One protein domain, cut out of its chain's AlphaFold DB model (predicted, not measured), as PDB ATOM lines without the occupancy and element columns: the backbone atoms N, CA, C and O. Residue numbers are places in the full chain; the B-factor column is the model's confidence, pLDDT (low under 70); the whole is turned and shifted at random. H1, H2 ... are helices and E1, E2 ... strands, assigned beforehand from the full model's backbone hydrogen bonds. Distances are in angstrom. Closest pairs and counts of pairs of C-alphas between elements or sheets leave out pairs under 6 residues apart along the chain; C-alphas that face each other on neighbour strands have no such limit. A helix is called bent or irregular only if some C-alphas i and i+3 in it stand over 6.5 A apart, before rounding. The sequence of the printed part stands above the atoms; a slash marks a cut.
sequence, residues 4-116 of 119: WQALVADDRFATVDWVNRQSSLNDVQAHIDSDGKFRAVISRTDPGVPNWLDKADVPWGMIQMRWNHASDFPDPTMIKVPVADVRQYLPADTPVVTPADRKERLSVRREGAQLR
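Overview. This is residues 4 to 116 of the 119 residues of the protein "Unannotated protein" of freshwater metagenome (UniProt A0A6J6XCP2). Little regular structure: loops wrap a small sheet, E2 E1 E5, and a short strand pair, E3 and E4, with helices H1 and H2 at the periphery. The printed part has 113 residues, 45 in named elements, in the order E1 E2 E3 E4 E5 H1 H2. Its class is mixed; it is compact, radius of gyration of the C-alphas 14.0 A, spanning 36 by 36 by 28 A.

Arrangement. E1, residues 4 to 9, is antiparallel to E2, residues 24 to 26, in a hairpin with N 6 and O 25 2.8 A apart, and to E5, residues 62 to 68, with N 7 and O 64 2.9 A apart. E3, residues 41 to 43, is parallel to E4, residues 52 to 54, with N 53 and O 41 2.8 A apart. The closest C-alphas of E2 and E4, Ser 24 and Leu 53, are 6.1 A apart. H1, residues 83 to 89, is irregular, C-alphas 84 and 87 being 7.6 A apart; 0 of 3 O i to N i+4 and 3 of 4 O i to N i+3 pairs are within hydrogen-bond range. In H2, residues 99 to 114, every O i to N i+4 pair is; H2 is apart from H1 and the five strands.

Along the chain. E1 begins at C-alpha 4, (-6.148, 27.603, 45.907). E5 is 19.2 A long. H2, 22.5 A, ends at C-alpha 114, (-10.053, 5.648, 43.059).

Size, cuts and confidence. The farthest C-alphas, Gln 88 and Leu 115, are 38.4 A apart. E1 to E2, E2 to E3 and E5 to H1 are long links. The printed part has no cut; no printed residue is under 70 in pLDDT.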
ATOM      1  N   TRP A   4      -6.552  27.353  47.292       93.69
ATOM      2  CA  TRP A   4      -6.148  27.603  45.907       93.69
ATOM      3  C   TRP A   4      -5.665  26.355  45.200       93.69
ATOM      4  O   TRP A   4      -5.320  25.358  45.826       93.69
ATOM      5  N   GLN A   5      -5.619  26.448  43.873       95.50
ATOM      6  CA  GLN A   5      -4.974  25.446  43.044       95.50
ATOM      7  C   GLN A   5      -4.274  26.073  41.839       95.50
ATOM      8  O   GLN A   5      -4.707  27.108  41.330       95.50
ATOM      9  N   ALA A   6      -3.255  25.378  41.353       96.44
ATOM     10  CA  ALA A   6      -2.617  25.589  40.065       96.44
ATOM     11  C   ALA A   6      -2.708  24.285  39.268       96.44
ATOM     12  O   ALA A   6      -2.440  23.213  39.813       96.44
ATOM     13  N   LEU A   7      -3.087  24.344  37.995       97.31
ATOM     14  CA  LEU A   7      -3.088  23.176  37.116       97.31
ATOM     15  C   LEU A   7      -2.657  23.530  35.701       97.31
ATOM     16  O   LEU A   7      -2.786  24.677  35.274       97.31
ATOM     17  N   VAL A   8      -2.185  22.523  34.975       97.88
ATOM     18  CA  VAL A   8      -1.954  22.604  33.534       97.88
ATOM     19  C   VAL A   8      -3.086  21.916  32.778       97.88
ATOM     20  O   VAL A   8      -3.544  20.828  33.143       97.88
ATOM     21  N   ALA A   9      -3.553  22.573  31.725       97.62
ATOM     22  CA  ALA A   9      -4.612  22.100  30.850       97.62
ATOM     23  C   ALA A   9      -4.173  22.152  29.387       97.62
ATOM     24  O   ALA A   9      -3.301  22.947  29.025       97.62
ATOM     25  N   ASP A  10      -4.781  21.308  28.563       95.94
ATOM     26  CA  ASP A  10      -4.616  21.339  27.112       95.94
ATOM     27  C   ASP A  10      -5.316  22.546  26.470       95.94
ATOM     28  O   ASP A  10      -5.910  23.383  27.149       95.94
ATOM     29  N   ASP A  11      -5.236  22.644  25.146       94.75
ATOM     30  CA  ASP A  11      -5.882  23.672  24.323       94.75
ATOM     31  C   ASP A  11      -7.419  23.684  24.406       94.75
ATOM     32  O   ASP A  11      -8.057  24.664  24.022       94.75
ATOM     33  N   ARG A  12      -8.023  22.613  24.928       94.69
ATOM     34  CA  ARG A  12      -9.469  22.434  25.103       94.69
ATOM     35  C   ARG A  12      -9.918  22.680  26.536       94.69
ATOM     36  O   ARG A  12     -11.057  22.364  26.875       94.69
ATOM     37  N   PHE A  13      -9.056  23.262  27.369       93.62
ATOM     38  CA  PHE A  13      -9.315  23.520  28.787       93.62
ATOM     39  C   PHE A  13      -9.472  22.243  29.629       93.62
ATOM     40  O   PHE A  13      -9.853  22.331  30.800       93.62
ATOM     41  N   ALA A  14      -9.133  21.066  29.094       95.56
ATOM     42  CA  ALA A  14      -9.151  19.827  29.850       95.56
ATOM     43  C   ALA A  14      -7.863  19.704  30.670       95.56
ATOM     44  O   ALA A  14      -6.752  19.892  30.173       95.56
ATOM     45  N   THR A  15      -8.004  19.400  31.960       95.88
ATOM     46  CA  THR A  15      -6.842  19.178  32.829       95.88
ATOM     47  C   THR A  15      -6.053  17.968  32.336       95.88
ATOM     48  O   THR A  15      -6.623  16.890  32.158       95.88
ATOM     49  N   VAL A  16      -4.740  18.137  32.160       96.69
ATOM     50  CA  VAL A  16      -3.827  17.041  31.795       96.69
ATOM     51  C   VAL A  16      -3.915  15.948  32.859       96.69
ATOM     52  O   VAL A  16      -3.972  16.292  34.032       96.69
ATOM     53  N   ASP A  17      -3.934  14.668  32.466       95.19
ATOM     54  CA  ASP A  17      -4.122  13.467  33.311       95.19
ATOM     55  C   ASP A  17      -3.796  13.662  34.805       95.19
ATOM     56  O   ASP A  17      -2.693  13.394  35.283       95.19
ATOM     57  N   TRP A  18      -4.788  14.137  35.557       93.19
ATOM     58  CA  TRP A  18      -4.609  14.495  36.959       93.19
ATOM     59  C   TRP A  18      -4.646  13.276  37.875       93.19
ATOM     60  O   TRP A  18      -4.353  13.407  39.058       93.19
ATOM     61  N   VAL A  19      -4.988  12.096  37.363       95.44
ATOM     62  CA  VAL A  19      -5.002  10.873  38.162       95.44
ATOM     63  C   VAL A  19      -3.595  10.294  38.221       95.44
ATOM     64  O   VAL A  19      -3.104  10.003  39.308       95.44
ATOM     65  N   ASN A  20      -2.914  10.181  37.079       96.06
ATOM     66  CA  ASN A  20      -1.615   9.506  37.011       96.06
ATOM     67  C   ASN A  20      -0.417  10.457  36.985       96.06
ATOM     68  O   ASN A  20       0.714  10.001  37.155       96.06
ATOM     69  N   ARG A  21      -0.636  11.760  36.784       96.62
ATOM     70  CA  ARG A  21       0.425  12.771  36.757       96.62
ATOM     71  C   ARG A  21       0.174  13.856  37.791       96.62
ATOM     72  O   ARG A  21      -0.964  14.154  38.156       96.62
ATOM     73  N   GLN A  22       1.254  14.490  38.240       97.62
ATOM     74  CA  GLN A  22       1.185  15.696  39.064       97.62
ATOM     75  C   GLN A  22       0.948  16.910  38.155       97.62
ATOM     76  O   GLN A  22       1.797  17.778  38.027       97.62
ATOM     77  N   SER A  23      -0.189  16.948  37.465       97.44
ATOM     78  CA  SER A  23      -0.579  18.048  36.566       97.44
ATOM     79  C   SER A  23      -1.296  19.195  37.288       97.44
ATOM     80  O   SER A  23      -1.668  20.199  36.681       97.44
ATOM     81  N   SER A  24      -1.514  19.046  38.593       97.62
ATOM     82  CA  SER A  24      -2.145  20.039  39.451       97.62
ATOM     83  C   SER A  24      -1.555  20.000  40.853       97.62
ATOM     84  O   SER A  24      -1.083  18.954  41.299       97.62
ATOM     85  N   LEU A  25      -1.615  21.124  41.554       97.50
ATOM     86  CA  LEU A  25      -1.275  21.262  42.966       97.50
ATOM     87  C   LEU A  25      -2.292  22.183  43.630       97.50
ATOM     88  O   LEU A  25      -2.809  23.101  42.993       97.50
ATOM     89  N   ASN A  26      -2.565  21.940  44.904       95.44
ATOM     90  CA  ASN A  26      -3.335  22.838  45.755       95.44
ATOM     91  C   ASN A  26      -2.522  23.270  46.977       95.44
ATOM     92  O   ASN A  26      -1.389  22.832  47.166       95.44
ATOM     93  N   ASP A  27      -3.122  24.116  47.802       93.69
ATOM     94  CA  ASP A  27      -2.557  24.650  49.041       93.69
ATOM     95  C   ASP A  27      -2.084  23.596  50.051       93.69
ATOM     96  O   ASP A  27      -1.136  23.847  50.786       93.69
ATOM     97  N   VAL A  28      -2.697  22.411  50.064       94.00
ATOM     98  CA  VAL A  28      -2.289  21.291  50.930       94.00
ATOM     99  C   VAL A  28      -1.097  20.516  50.351       94.00
ATOM    100  O   VAL A  28      -0.303  19.947  51.095       94.00
ATOM    101  N   GLN A  29      -0.976  20.455  49.024       95.44
ATOM    102  CA  GLN A  29       0.052  19.671  48.323       95.44
ATOM    103  C   GLN A  29       1.313  20.474  47.993       95.44
ATOM    104  O   GLN A  29       2.387  19.895  47.821       95.44
ATOM    105  N   ALA A  30       1.174  21.786  47.821       97.00
ATOM    106  CA  ALA A  30       2.253  22.655  47.398       97.00
ATOM    107  C   ALA A  30       3.268  22.896  48.521       97.00
ATOM    108  O   ALA A  30       2.923  23.059  49.688       97.00
ATOM    109  N   HIS A  31       4.536  22.982  48.141       97.50
ATOM    110  CA  HIS A  31       5.590  23.506  48.994       97.50
ATOM    111  C   HIS A  31       5.630  25.030  48.857       97.50
ATOM    112  O   HIS A  31       5.742  25.544  47.747       97.50
ATOM    113  N   ILE A  32       5.529  25.755  49.964       96.50
ATOM    114  CA  ILE A  32       5.774  27.197  49.969       96.50
ATOM    115  C   ILE A  32       7.242  27.404  50.311       96.50
ATOM    116  O   ILE A  32       7.714  26.868  51.314       96.50
ATOM    117  N   ASP A  33       7.946  28.147  49.463       96.25
ATOM    118  CA  ASP A  33       9.354  28.457  49.682       96.25
ATOM    119  C   ASP A  33       9.524  29.331  50.939       96.25
ATOM    120  O   ASP A  33       8.582  29.987  51.393       96.25
ATOM    121  N   SER A  34      10.735  29.391  51.496       95.50
ATOM    122  CA  SER A  34      11.027  30.146  52.728       95.50
ATOM    123  C   SER A  34      10.740  31.648  52.646       95.50
ATOM    124  O   SER A  34      10.526  32.287  53.675       95.50
ATOM    125  N   ASP A  35      10.675  32.214  51.440       95.19
ATOM    126  CA  ASP A  35      10.280  33.604  51.200       95.19
ATOM    127  C   ASP A  35       8.757  33.805  51.069       95.19
ATOM    128  O   ASP A  35       8.295  34.882  50.687       95.19
ATOM    129  N   GLY A  36       7.968  32.772  51.378       94.00
ATOM    130  CA  GLY A  36       6.509  32.808  51.396       94.00
ATOM    131  C   GLY A  36       5.858  32.708  50.018       94.00
ATOM    132  O   GLY A  36       4.642  32.873  49.909       94.00
ATOM    133  N   LYS A  37       6.629  32.448  48.956       94.00
ATOM    134  CA  LYS A  37       6.099  32.367  47.591       94.00
ATOM    135  C   LYS A  37       5.831  30.931  47.170       94.00
ATOM    136  O   LYS A  37       6.582  30.005  47.462       94.00
ATOM    137  N   PHE A  38       4.771  30.770  46.389       95.25
ATOM    138  CA  PHE A  38       4.573  29.577  45.585       95.25
ATOM    139  C   PHE A  38       5.319  29.732  44.258       95.25
ATOM    140  O   PHE A  38       5.007  30.620  43.462       95.25
ATOM    141  N   ARG A  39       6.284  28.847  44.003       96.69
ATOM    142  CA  ARG A  39       6.936  28.696  42.697       96.69
ATOM    143  C   ARG A  39       6.639  27.316  42.146       96.69
ATOM    144  O   ARG A  39       6.840  26.328  42.847       96.69
ATOM    145  N   ALA A  40       6.193  27.242  40.898       97.56
ATOM    146  CA  ALA A  40       5.963  25.981  40.206       97.56
ATOM    147  C   ALA A  40       6.814  25.884  38.943       97.56
ATOM    148  O   ALA A  40       7.045  26.875  38.252       97.56
ATOM    149  N   VAL A  41       7.241  24.666  38.627       98.31
ATOM    150  CA  VAL A  41       7.983  24.357  37.406       98.31
ATOM    151  C   VAL A  41       7.080  23.551  36.496       98.31
ATOM    152  O   VAL A  41       6.611  22.485  36.881       98.31
ATOM    153  N   ILE A  42       6.851  24.043  35.283       98.12
ATOM    154  CA  ILE A  42       6.042  23.351  34.279       98.12
ATOM    155  C   ILE A  42       6.977  22.757  33.235       98.12
ATOM    156  O   ILE A  42       7.666  23.475  32.510       98.12
ATOM    157  N   SER A  43       7.003  21.433  33.147       97.94
ATOM    158  CA  SER A  43       7.874  20.712  32.217       97.94
ATOM    159  C   SER A  43       7.332  19.314  31.948       97.94
ATOM    160  O   SER A  43       6.556  18.774  32.728       97.94
ATOM    161  N   ARG A  44       7.752  18.715  30.829       97.06
ATOM    162  CA  ARG A  44       7.455  17.306  30.518       97.06
ATOM    163  C   ARG A  44       8.306  16.336  31.347       97.06
ATOM    164  O   ARG A  44       7.871  15.236  31.655       97.06
ATOM    165  N   THR A  45       9.533  16.734  31.672       97.19
ATOM    166  CA  THR A  45      10.486  15.931  32.447       97.19
ATOM    167  C   THR A  45      10.512  16.428  33.883       97.19
ATOM    168  O   THR A  45      10.584  17.642  34.087       97.19
ATOM    169  N   ASP A  46      10.473  15.508  34.849       98.00
ATOM    170  CA  ASP A  46      10.557  15.821  36.277       98.00
ATOM    171  C   ASP A  46      11.927  16.445  36.611       98.00
ATOM    172  O   ASP A  46      12.952  15.783  36.429       98.00
ATOM    173  N   PRO A  47      11.979  17.703  37.089       98.12
ATOM    174  CA  PRO A  47      13.223  18.353  37.503       98.12
ATOM    175  C   PRO A  47      13.648  17.972  38.939       98.12
ATOM    176  O   PRO A  47      14.637  18.497  39.454       98.12
ATOM    177  N   GLY A  48      12.892  17.105  39.623       98.31
ATOM    178  CA  GLY A  48      13.167  16.676  40.994       98.31
ATOM    179  C   GLY A  48      12.853  17.745  42.041       98.31
ATOM    180  O   GLY A  48      13.544  17.826  43.058       98.31
ATOM    181  N   VAL A  49      11.846  18.591  41.793       98.50
ATOM    182  CA  VAL A  49      11.394  19.649  42.721       98.50
ATOM    183  C   VAL A  49       9.967  19.368  43.216       98.50
ATOM    184  O   VAL A  49       9.210  18.669  42.528       98.50
ATOM    185  N   PRO A  50       9.548  19.899  44.379       97.94
ATOM    186  CA  PRO A  50       8.234  19.597  44.947       97.94
ATOM    187  C   PRO A  50       7.089  20.038  44.039       97.94
ATOM    188  O   PRO A  50       6.226  19.227  43.686       97.94
ATOM    189  N   ASN A  51       7.147  21.295  43.597       98.25
ATOM    190  CA  ASN A  51       6.093  21.963  42.843       98.25
ATOM    191  C   ASN A  51       6.254  21.798  41.330       98.25
ATOM    192  O   ASN A  51       6.249  22.764  40.569       98.25
ATOM    193  N   TRP A  52       6.446  20.565  40.880       98.44
ATOM    194  CA  TRP A  52       6.448  20.257  39.456       98.44
ATOM    195  C   TRP A  52       5.014  20.070  38.945       98.44
ATOM    196  O   TRP A  52       4.223  19.367  39.569       98.44
ATOM    197  N   LEU A  53       4.684  20.691  37.817       98.38
ATOM    198  CA  LEU A  53       3.449  20.472  37.078       98.38
ATOM    199  C   LEU A  53       3.780  19.762  35.762       98.38
ATOM    200  O   LEU A  53       4.354  20.351  34.841       98.38
ATOM    201  N   ASP A  54       3.422  18.482  35.691       98.19
ATOM    202  CA  ASP A  54       3.657  17.647  34.520       98.19
ATOM    203  C   ASP A  54       2.647  17.973  33.415       98.19
ATOM    204  O   ASP A  54       1.462  17.641  33.507       98.19
ATOM    205  N   LYS A  55       3.133  18.613  32.348       97.31
ATOM    206  CA  LYS A  55       2.324  18.939  31.163       97.31
ATOM    207  C   LYS A  55       2.214  17.794  30.149       97.31
ATOM    208  O   LYS A  55       1.676  18.002  29.065       97.31
ATOM    209  N   ALA A  56       2.772  16.621  30.440       96.31
ATOM    210  CA  ALA A  56       2.855  15.493  29.521       96.31
ATOM    211  C   ALA A  56       3.405  15.905  28.137       96.31
ATOM    212  O   ALA A  56       4.266  16.794  28.010       96.31
ATOM    213  N   ASP A  57       2.893  15.275  27.085       95.19
ATOM    214  CA  ASP A  57       3.244  15.559  25.693       95.19
ATOM    215  C   ASP A  57       2.425  16.711  25.089       95.19
ATOM    216  O   ASP A  57       2.545  16.990  23.900       95.19
ATOM    217  N   VAL A  58       1.646  17.439  25.901       95.75
ATOM    218  CA  VAL A  58       0.853  18.585  25.439       95.75
ATOM    219  C   VAL A  58       1.792  19.735  25.041       95.75
ATOM    220  O   VAL A  58       2.528  20.240  25.899       95.75
ATOM    221  N   PRO A  59       1.839  20.148  23.759       92.94
ATOM    222  CA  PRO A  59       2.830  21.114  23.276       92.94
ATOM    223  C   PRO A  59       2.526  22.553  23.705       92.94
ATOM    224  O   PRO A  59       3.451  23.342  23.894       92.94
ATOM    225  N   TRP A  60       1.248  22.885  23.877       94.88
ATOM    226  CA  TRP A  60       0.757  24.188  24.315       94.88
ATOM    227  C   TRP A  60      -0.619  24.025  24.967       94.88
ATOM    228  O   TRP A  60      -1.295  23.020  24.758       94.88
ATOM    229  N   GLY A  61      -1.017  25.003  25.772       94.75
ATOM    230  CA  GLY A  61      -2.257  24.951  26.533       94.75
ATOM    231  C   GLY A  61      -2.303  26.087  27.539       94.75
ATOM    232  O   GLY A  61      -1.817  27.185  27.263       94.75
ATOM    233  N   MET A  62      -2.865  25.821  28.712       95.81
ATOM    234  CA  MET A  62      -3.124  26.845  29.720       95.81
ATOM    235  C   MET A  62      -2.605  26.451  31.091       95.81
ATOM    236  O   MET A  62      -2.614  25.281  31.476       95.81
ATOM    237  N   ILE A  63      -2.229  27.469  31.856       95.00
ATOM    238  CA  ILE A  63      -2.061  27.376  33.301       95.00
ATOM    239  C   ILE A  63      -3.330  27.961  33.903       95.00
ATOM    240  O   ILE A  63      -3.639  29.128  33.671       95.00
ATOM    241  N   GLN A  64      -4.080  27.158  34.649       95.00
ATOM    242  CA  GLN A  64      -5.284  27.625  35.325       95.00
ATOM    243  C   GLN A  64      -5.006  27.748  36.820       95.00
ATOM    244  O   GLN A  64      -4.678  26.764  37.490       95.00
ATOM    245  N   MET A  65      -5.165  28.964  37.335       93.81
ATOM    246  CA  MET A  65      -5.100  29.272  38.760       93.81
ATOM    247  C   MET A  65      -6.522  29.444  39.295       93.81
ATOM    248  O   MET A  65      -7.369  30.058  38.646       93.81
ATOM    249  N   ARG A  66      -6.795  28.915  40.487       93.31
ATOM    250  CA  ARG A  66      -8.064  29.130  41.189       93.31
ATOM    251  C   ARG A  66      -7.786  29.684  42.571       93.31
ATOM    252  O   ARG A  66      -7.059  29.061  43.335       93.31
ATOM    253  N   TRP A  67      -8.468  30.770  42.904       93.06
ATOM    254  CA  TRP A  67      -8.480  31.378  44.229       93.06
ATOM    255  C   TRP A  67      -9.889  31.237  44.812       93.06
ATOM    256  O   TRP A  67     -10.865  31.616  44.167       93.06
ATOM    257  N   ASN A  68     -10.031  30.653  46.003       92.81
ATOM    258  CA  ASN A  68     -11.329  30.486  46.656       92.81
ATOM    259  C   ASN A  68     -11.340  31.225  48.004       92.81
ATOM    260  O   ASN A  68     -10.526  30.947  48.893       92.81
ATOM    261  N   HIS A  69     -12.249  32.198  48.135       90.31
ATOM    262  CA  HIS A  69     -12.309  33.133  49.268       90.31
ATOM    263  C   HIS A  69     -10.964  33.825  49.559       90.31
ATOM    264  O   HIS A  69     -10.508  33.883  50.706       90.31
ATOM    265  N   ALA A  70     -10.287  34.294  48.510       88.31
ATOM    266  CA  ALA A  70      -9.066  35.081  48.627       88.31
ATOM    267  C   ALA A  70      -9.396  36.581  48.636       88.31
ATOM    268  O   ALA A  70     -10.335  37.014  47.974       88.31
ATOM    269  N   SER A  71      -8.635  37.352  49.410       89.56
ATOM    270  CA  SER A  71      -8.688  38.819  49.416       89.56
ATOM    271  C   SER A  71      -7.832  39.441  48.311       89.56
ATOM    272  O   SER A  71      -7.947  40.634  48.065       89.56
ATOM    273  N   ASP A  72      -6.970  38.636  47.690       86.62
ATOM    274  CA  ASP A  72      -6.039  39.027  46.637       86.62
ATOM    275  C   ASP A  72      -5.796  37.835  45.689       86.62
ATOM    276  O   ASP A  72      -6.045  36.681  46.058       86.62
ATOM    277  N   PHE A  73      -5.359  38.118  44.466       87.38
ATOM    278  CA  PHE A  73      -5.153  37.161  43.375       87.38
ATOM    279  C   PHE A  73      -4.021  37.656  42.462       87.38
ATOM    280  O   PHE A  73      -4.273  38.124  41.353       87.38
ATOM    281  N   PRO A  74      -2.761  37.579  42.916       85.19
ATOM    282  CA  PRO A  74      -1.644  38.144  42.176       85.19
ATOM    283  C   PRO A  74      -1.436  37.437  40.833       85.19
ATOM    284  O   PRO A  74      -1.533  36.207  40.736       85.19
ATOM    285  N   ASP A  75      -1.084  38.219  39.814       88.25
ATOM    286  CA  ASP A  75      -0.666  37.682  38.525       88.25
ATOM    287  C   ASP A  75       0.691  36.971  38.657       88.25
ATOM    288  O   ASP A  75       1.638  37.521  39.233       88.25
ATOM    289  N   PRO A  76       0.834  35.747  38.120       91.25
ATOM    290  CA  PRO A  76       2.101  35.044  38.159       91.25
ATOM    291  C   PRO A  76       3.092  35.659  37.166       91.25
ATOM    292  O   PRO A  76       2.779  35.912  36.004       91.25
ATOM    293  N   THR A  77       4.343  35.797  37.592       94.50
ATOM    294  CA  THR A  77       5.464  36.056  36.683       94.50
ATOM    295  C   THR A  77       5.988  34.741  36.120       94.50
ATOM    296  O   THR A  77       6.149  33.776  36.868       94.50
ATOM    297  N   MET A  78       6.316  34.703  34.828       94.88
ATOM    298  CA  MET A  78       6.851  33.503  34.180       94.88
ATOM    299  C   MET A  78       8.234  33.759  33.592       94.88
ATOM    300  O   MET A  78       8.473  34.780  32.952       94.88
ATOM    301  N   ILE A  79       9.118  32.780  33.758       97.00
ATOM    302  CA  ILE A  79      10.427  32.730  33.111       97.00
ATOM    303  C   ILE A  79      10.580  31.379  32.418       97.00
ATOM    304  O   ILE A  79      10.217  30.339  32.968       97.00
ATOM    305  N   LYS A  80      11.097  31.388  31.188       97.50
ATOM    306  CA  LYS A  80      11.387  30.164  30.438       97.50
ATOM    307  C   LYS A  80      12.874  29.866  30.544       97.50
ATOM    308  O   LYS A  80      13.692  30.695  30.159       97.50
ATOM    309  N   VAL A  81      13.198  28.673  31.023       98.19
ATOM    310  CA  VAL A  81      14.576  28.219  31.244       98.19
ATOM    311  C   VAL A  81      14.729  26.765  30.783       98.19
ATOM    312  O   VAL A  81      13.724  26.049  30.683       98.19
ATOM    313  N   PRO A  82      15.952  26.293  30.488       98.25
ATOM    314  CA  PRO A  82      16.211  24.870  30.299       98.25
ATOM    315  C   PRO A  82      15.870  24.070  31.564       98.25
ATOM    316  O   PRO A  82      16.145  24.508  32.677       98.25
ATOM    317  N   VAL A  83      15.306  22.864  31.410       97.81
ATOM    318  CA  VAL A  83      14.915  22.017  32.560       97.81
ATOM    319  C   VAL A  83      16.112  21.689  33.462       97.81
ATOM    320  O   VAL A  83      15.963  21.637  34.678       97.81
ATOM    321  N   ALA A  84      17.301  21.521  32.875       97.56
ATOM    322  CA  ALA A  84      18.538  21.262  33.610       97.56
ATOM    323  C   ALA A  84      18.955  22.426  34.531       97.56
ATOM    324  O   ALA A  84      19.590  22.192  35.557       97.56
ATOM    325  N   ASP A  85      18.546  23.656  34.209       98.25
ATOM    326  CA  ASP A  85      18.950  24.860  34.938       98.25
ATOM    327  C   ASP A  85      17.933  25.275  36.003       98.25
ATOM    328  O   ASP A  85      18.212  26.168  36.796       98.25
ATOM    329  N   VAL A  86      16.767  24.622  36.067       97.88
ATOM    330  CA  VAL A  86      15.639  24.982  36.949       97.88
ATOM    331  C   VAL A  86      16.072  25.266  38.388       97.88
ATOM    332  O   VAL A  86      15.616  26.243  38.975       97.88
ATOM    333  N   ARG A  87      16.977  24.459  38.954       96.69
ATOM    334  CA  ARG A  87      17.442  24.636  40.341       96.69
ATOM    335  C   ARG A  87      18.144  25.970  40.590       96.69
ATOM    336  O   ARG A  87      18.090  26.456  41.708       96.69
ATOM    337  N   GLN A  88      18.767  26.564  39.575       97.62
ATOM    338  CA  GLN A  88      19.450  27.858  39.689       97.62
ATOM    339  C   GLN A  88      18.461  29.022  39.873       97.62
ATOM    340  O   GLN A  88      18.850  30.097  40.316       97.62
ATOM    341  N   TYR A  89      17.185  28.809  39.536       97.06
ATOM    342  CA  TYR A  89      16.114  29.807  39.610       97.06
ATOM    343  C   TYR A  89      15.182  29.600  40.812       97.06
ATOM    344  O   TYR A  89      14.188  30.315  40.954       97.06
ATOM    345  N   LEU A  90      15.478  28.615  41.660       96.94
ATOM    346  CA  LEU A  90      14.720  28.313  42.867       96.94
ATOM    347  C   LEU A  90      15.550  28.665  44.108       96.94
ATOM    348  O   LEU A  90      16.781  28.701  44.030       96.94
ATOM    349  N   PRO A  91      14.901  28.941  45.250       97.56
ATOM    350  CA  PRO A  91      15.595  29.100  46.521       97.56
ATOM    351  C   PRO A  91      16.546  27.933  46.824       97.56
ATOM    352  O   PRO A  91      16.281  26.776  46.492       97.56
ATOM    353  N   ALA A  92      17.679  28.235  47.461       96.50
ATOM    354  CA  ALA A  92      18.720  27.241  47.740       96.50
ATOM    355  C   ALA A  92      18.240  26.113  48.673       96.50
ATOM    356  O   ALA A  92      18.798  25.017  48.661       96.50
ATOM    357  N   ASP A  93      17.207  26.382  49.467       96.25
ATOM    358  CA  ASP A  93      16.551  25.455  50.380       96.25
ATOM    359  C   ASP A  93      15.394  24.671  49.738       96.25
ATOM    360  O   ASP A  93      14.776  23.853  50.419       96.25
ATOM    361  N   THR A  94      15.110  24.850  48.438       97.69
ATOM    362  CA  THR A  94      14.080  24.063  47.750       97.69
ATOM    363  C   THR A  94      14.399  22.559  47.835       97.69
ATOM    364  O   THR A  94      15.429  22.111  47.312       97.69
ATOM    365  N   PRO A  95      13.501  21.737  48.415       97.38
ATOM    366  CA  PRO A  95      13.752  20.316  48.617       97.38
ATOM    367  C   PRO A  95      14.014  19.543  47.320       97.38
ATOM    368  O   PRO A  95      13.475  19.841  46.252       97.38
ATOM    369  N   VAL A  96      14.807  18.480  47.426       98.06
ATOM    370  CA  VAL A  96      14.959  17.489  46.356       98.06
ATOM    371  C   VAL A  96      13.834  16.465  46.472       98.06
ATOM    372  O   VAL A  96      13.587  15.935  47.550       98.06
ATOM    373  N   VAL A  97      13.168  16.173  45.358       98.44
ATOM    374  CA  VAL A  97      12.227  15.054  45.236       98.44
ATOM    375  C   VAL A  97      12.908  13.962  44.431       98.44
ATOM    376  O   VAL A  97      13.268  14.174  43.272       98.44
ATOM    377  N   THR A  98      13.099  12.799  45.043       98.56
ATOM    378  CA  THR A  98      13.683  11.649  44.354       98.56
ATOM    379  C   THR A  98      12.646  10.968  43.451       98.56
ATOM    380  O   THR A  98      11.436  11.133  43.646       98.56
ATOM    381  N   PRO A  99      13.072  10.134  42.486       98.44
ATOM    382  CA  PRO A  99      12.142   9.316  41.710       98.44
ATOM    383  C   PRO A  99      11.260   8.399  42.576       98.44
ATOM    384  O   PRO A  99      10.104   8.156  42.227       98.44
ATOM    385  N   ALA A 100      11.778   7.913  43.710       98.56
ATOM    386  CA  ALA A 100      11.013   7.109  44.660       98.56
ATOM    387  C   ALA A 100       9.922   7.945  45.347       98.56
ATOM    388  O   ALA A 100       8.759   7.545  45.332       98.56
ATOM    389  N   ASP A 101      10.264   9.145  45.833       98.31
ATOM    390  CA  ASP A 101       9.289  10.079  46.418       98.31
ATOM    391  C   ASP A 101       8.208  10.461  45.405       98.31
ATOM    392  O   ASP A 101       7.022  10.528  45.734       98.31
ATOM    393  N   ARG A 102       8.602  10.704  44.147       98.06
ATOM    394  CA  ARG A 102       7.649  11.018  43.081       98.06
ATOM    395  C   ARG A 102       6.688   9.862  42.853       98.06
ATOM    396  O   ARG A 102       5.481  10.084  42.773       98.06
ATOM    397  N   LYS A 103       7.215   8.641  42.745       98.19
ATOM    398  CA  LYS A 103       6.408   7.436  42.545       98.19
ATOM    399  C   LYS A 103       5.393   7.260  43.674       98.19
ATOM    400  O   LYS A 103       4.231   6.982  43.381       98.19
ATOM    401  N   GLU A 104       5.815   7.477  44.915       98.00
ATOM    402  CA  GLU A 104       4.947   7.394  46.090       98.00
ATOM    403  C   GLU A 104       3.823   8.436  46.036       98.00
ATOM    404  O   GLU A 104       2.644   8.090  46.095       98.00
ATOM    405  N   ARG A 105       4.159   9.709  45.782       96.62
ATOM    406  CA  ARG A 105       3.166  10.789  45.626       96.62
ATOM    407  C   ARG A 105       2.134  10.479  44.540       96.62
ATOM    408  O   ARG A 105       0.945  10.741  44.717       96.62
ATOM    409  N   LEU A 106       2.576   9.916  43.414       97.50
ATOM    410  CA  LEU A 106       1.679   9.498  42.337       97.50
ATOM    411  C   LEU A 106       0.846   8.263  42.711       97.50
ATOM    412  O   LEU A 106      -0.253   8.117  42.186       97.50
ATOM    413  N   SER A 107       1.326   7.366  43.582       98.00
ATOM    414  CA  SER A 107       0.506   6.269  44.129       98.00
ATOM    415  C   SER A 107      -0.635   6.821  44.971       98.00
ATOM    416  O   SER A 107      -1.795   6.607  44.631       98.00
ATOM    417  N   VAL A 108      -0.309   7.657  45.962       96.12
ATOM    418  CA  VAL A 108      -1.291   8.290  46.856       96.12
ATOM    419  C   VAL A 108      -2.337   9.080  46.065       96.12
ATOM    420  O   VAL A 108      -3.532   9.005  46.345       96.12
ATOM    421  N   ARG A 109      -1.915   9.816  45.029       95.25
ATOM    422  CA  ARG A 109      -2.833  10.540  44.133       95.25
ATOM    423  C   ARG A 109      -3.800   9.600  43.406       95.25
ATOM    424  O   ARG A 109      -4.997   9.887  43.367       95.25
ATOM    425  N   ARG A 110      -3.300   8.499  42.836       96.94
ATOM    426  CA  ARG A 110      -4.123   7.506  42.123       96.94
ATOM    427  C   ARG A 110      -5.109   6.820  43.062       96.94
ATOM    428  O   ARG A 110      -6.286   6.724  42.729       96.94
ATOM    429  N   GLU A 111      -4.653   6.413  44.241       96.69
ATOM    430  CA  GLU A 111      -5.496   5.825  45.286       96.69
ATOM    431  C   GLU A 111      -6.594   6.799  45.720       96.69
ATOM    432  O   GLU A 111      -7.773   6.449  45.731       96.69
ATOM    433  N   GLY A 112      -6.237   8.060  45.981       94.38
ATOM    434  CA  GLY A 112      -7.198   9.104  46.323       94.38
ATOM    435  C   GLY A 112      -8.247   9.328  45.230       94.38
ATOM    436  O   GLY A 112      -9.417   9.542  45.540       94.38
ATOM    437  N   ALA A 113      -7.863   9.233  43.953       94.31
ATOM    438  CA  ALA A 113      -8.804   9.307  42.839       94.31
ATOM    439  C   ALA A 113      -9.750   8.094  42.783       94.31
ATOM    440  O   ALA A 113     -10.941   8.277  42.545       94.31
ATOM    441  N   GLN A 114      -9.250   6.880  43.035       94.69
ATOM    442  CA  GLN A 114     -10.053   5.648  43.059       94.69
ATOM    443  C   GLN A 114     -11.038   5.607  44.232       94.69
ATOM    444  O   GLN A 114     -12.172   5.159  44.077       94.69
ATOM    445  N   LEU A 115     -10.616   6.090  45.401       95.19
ATOM    446  CA  LEU A 115     -11.424   6.107  46.623       95.19
ATOM    447  C   LEU A 115     -12.378   7.306  46.695       95.19
ATOM    448  O   LEU A 115     -13.197   7.397  47.616       95.19
ATOM    449  N   ARG A 116     -12.286   8.239  45.742       91.50
ATOM    450  CA  ARG A 116     -13.138   9.425  45.700       91.50
ATOM    451  C   ARG A 116     -14.594   9.015  45.494       91.50
ATOM    452  O   ARG A 116     -14.983   8.572  44.418       91.50
TER     453      ARG A 116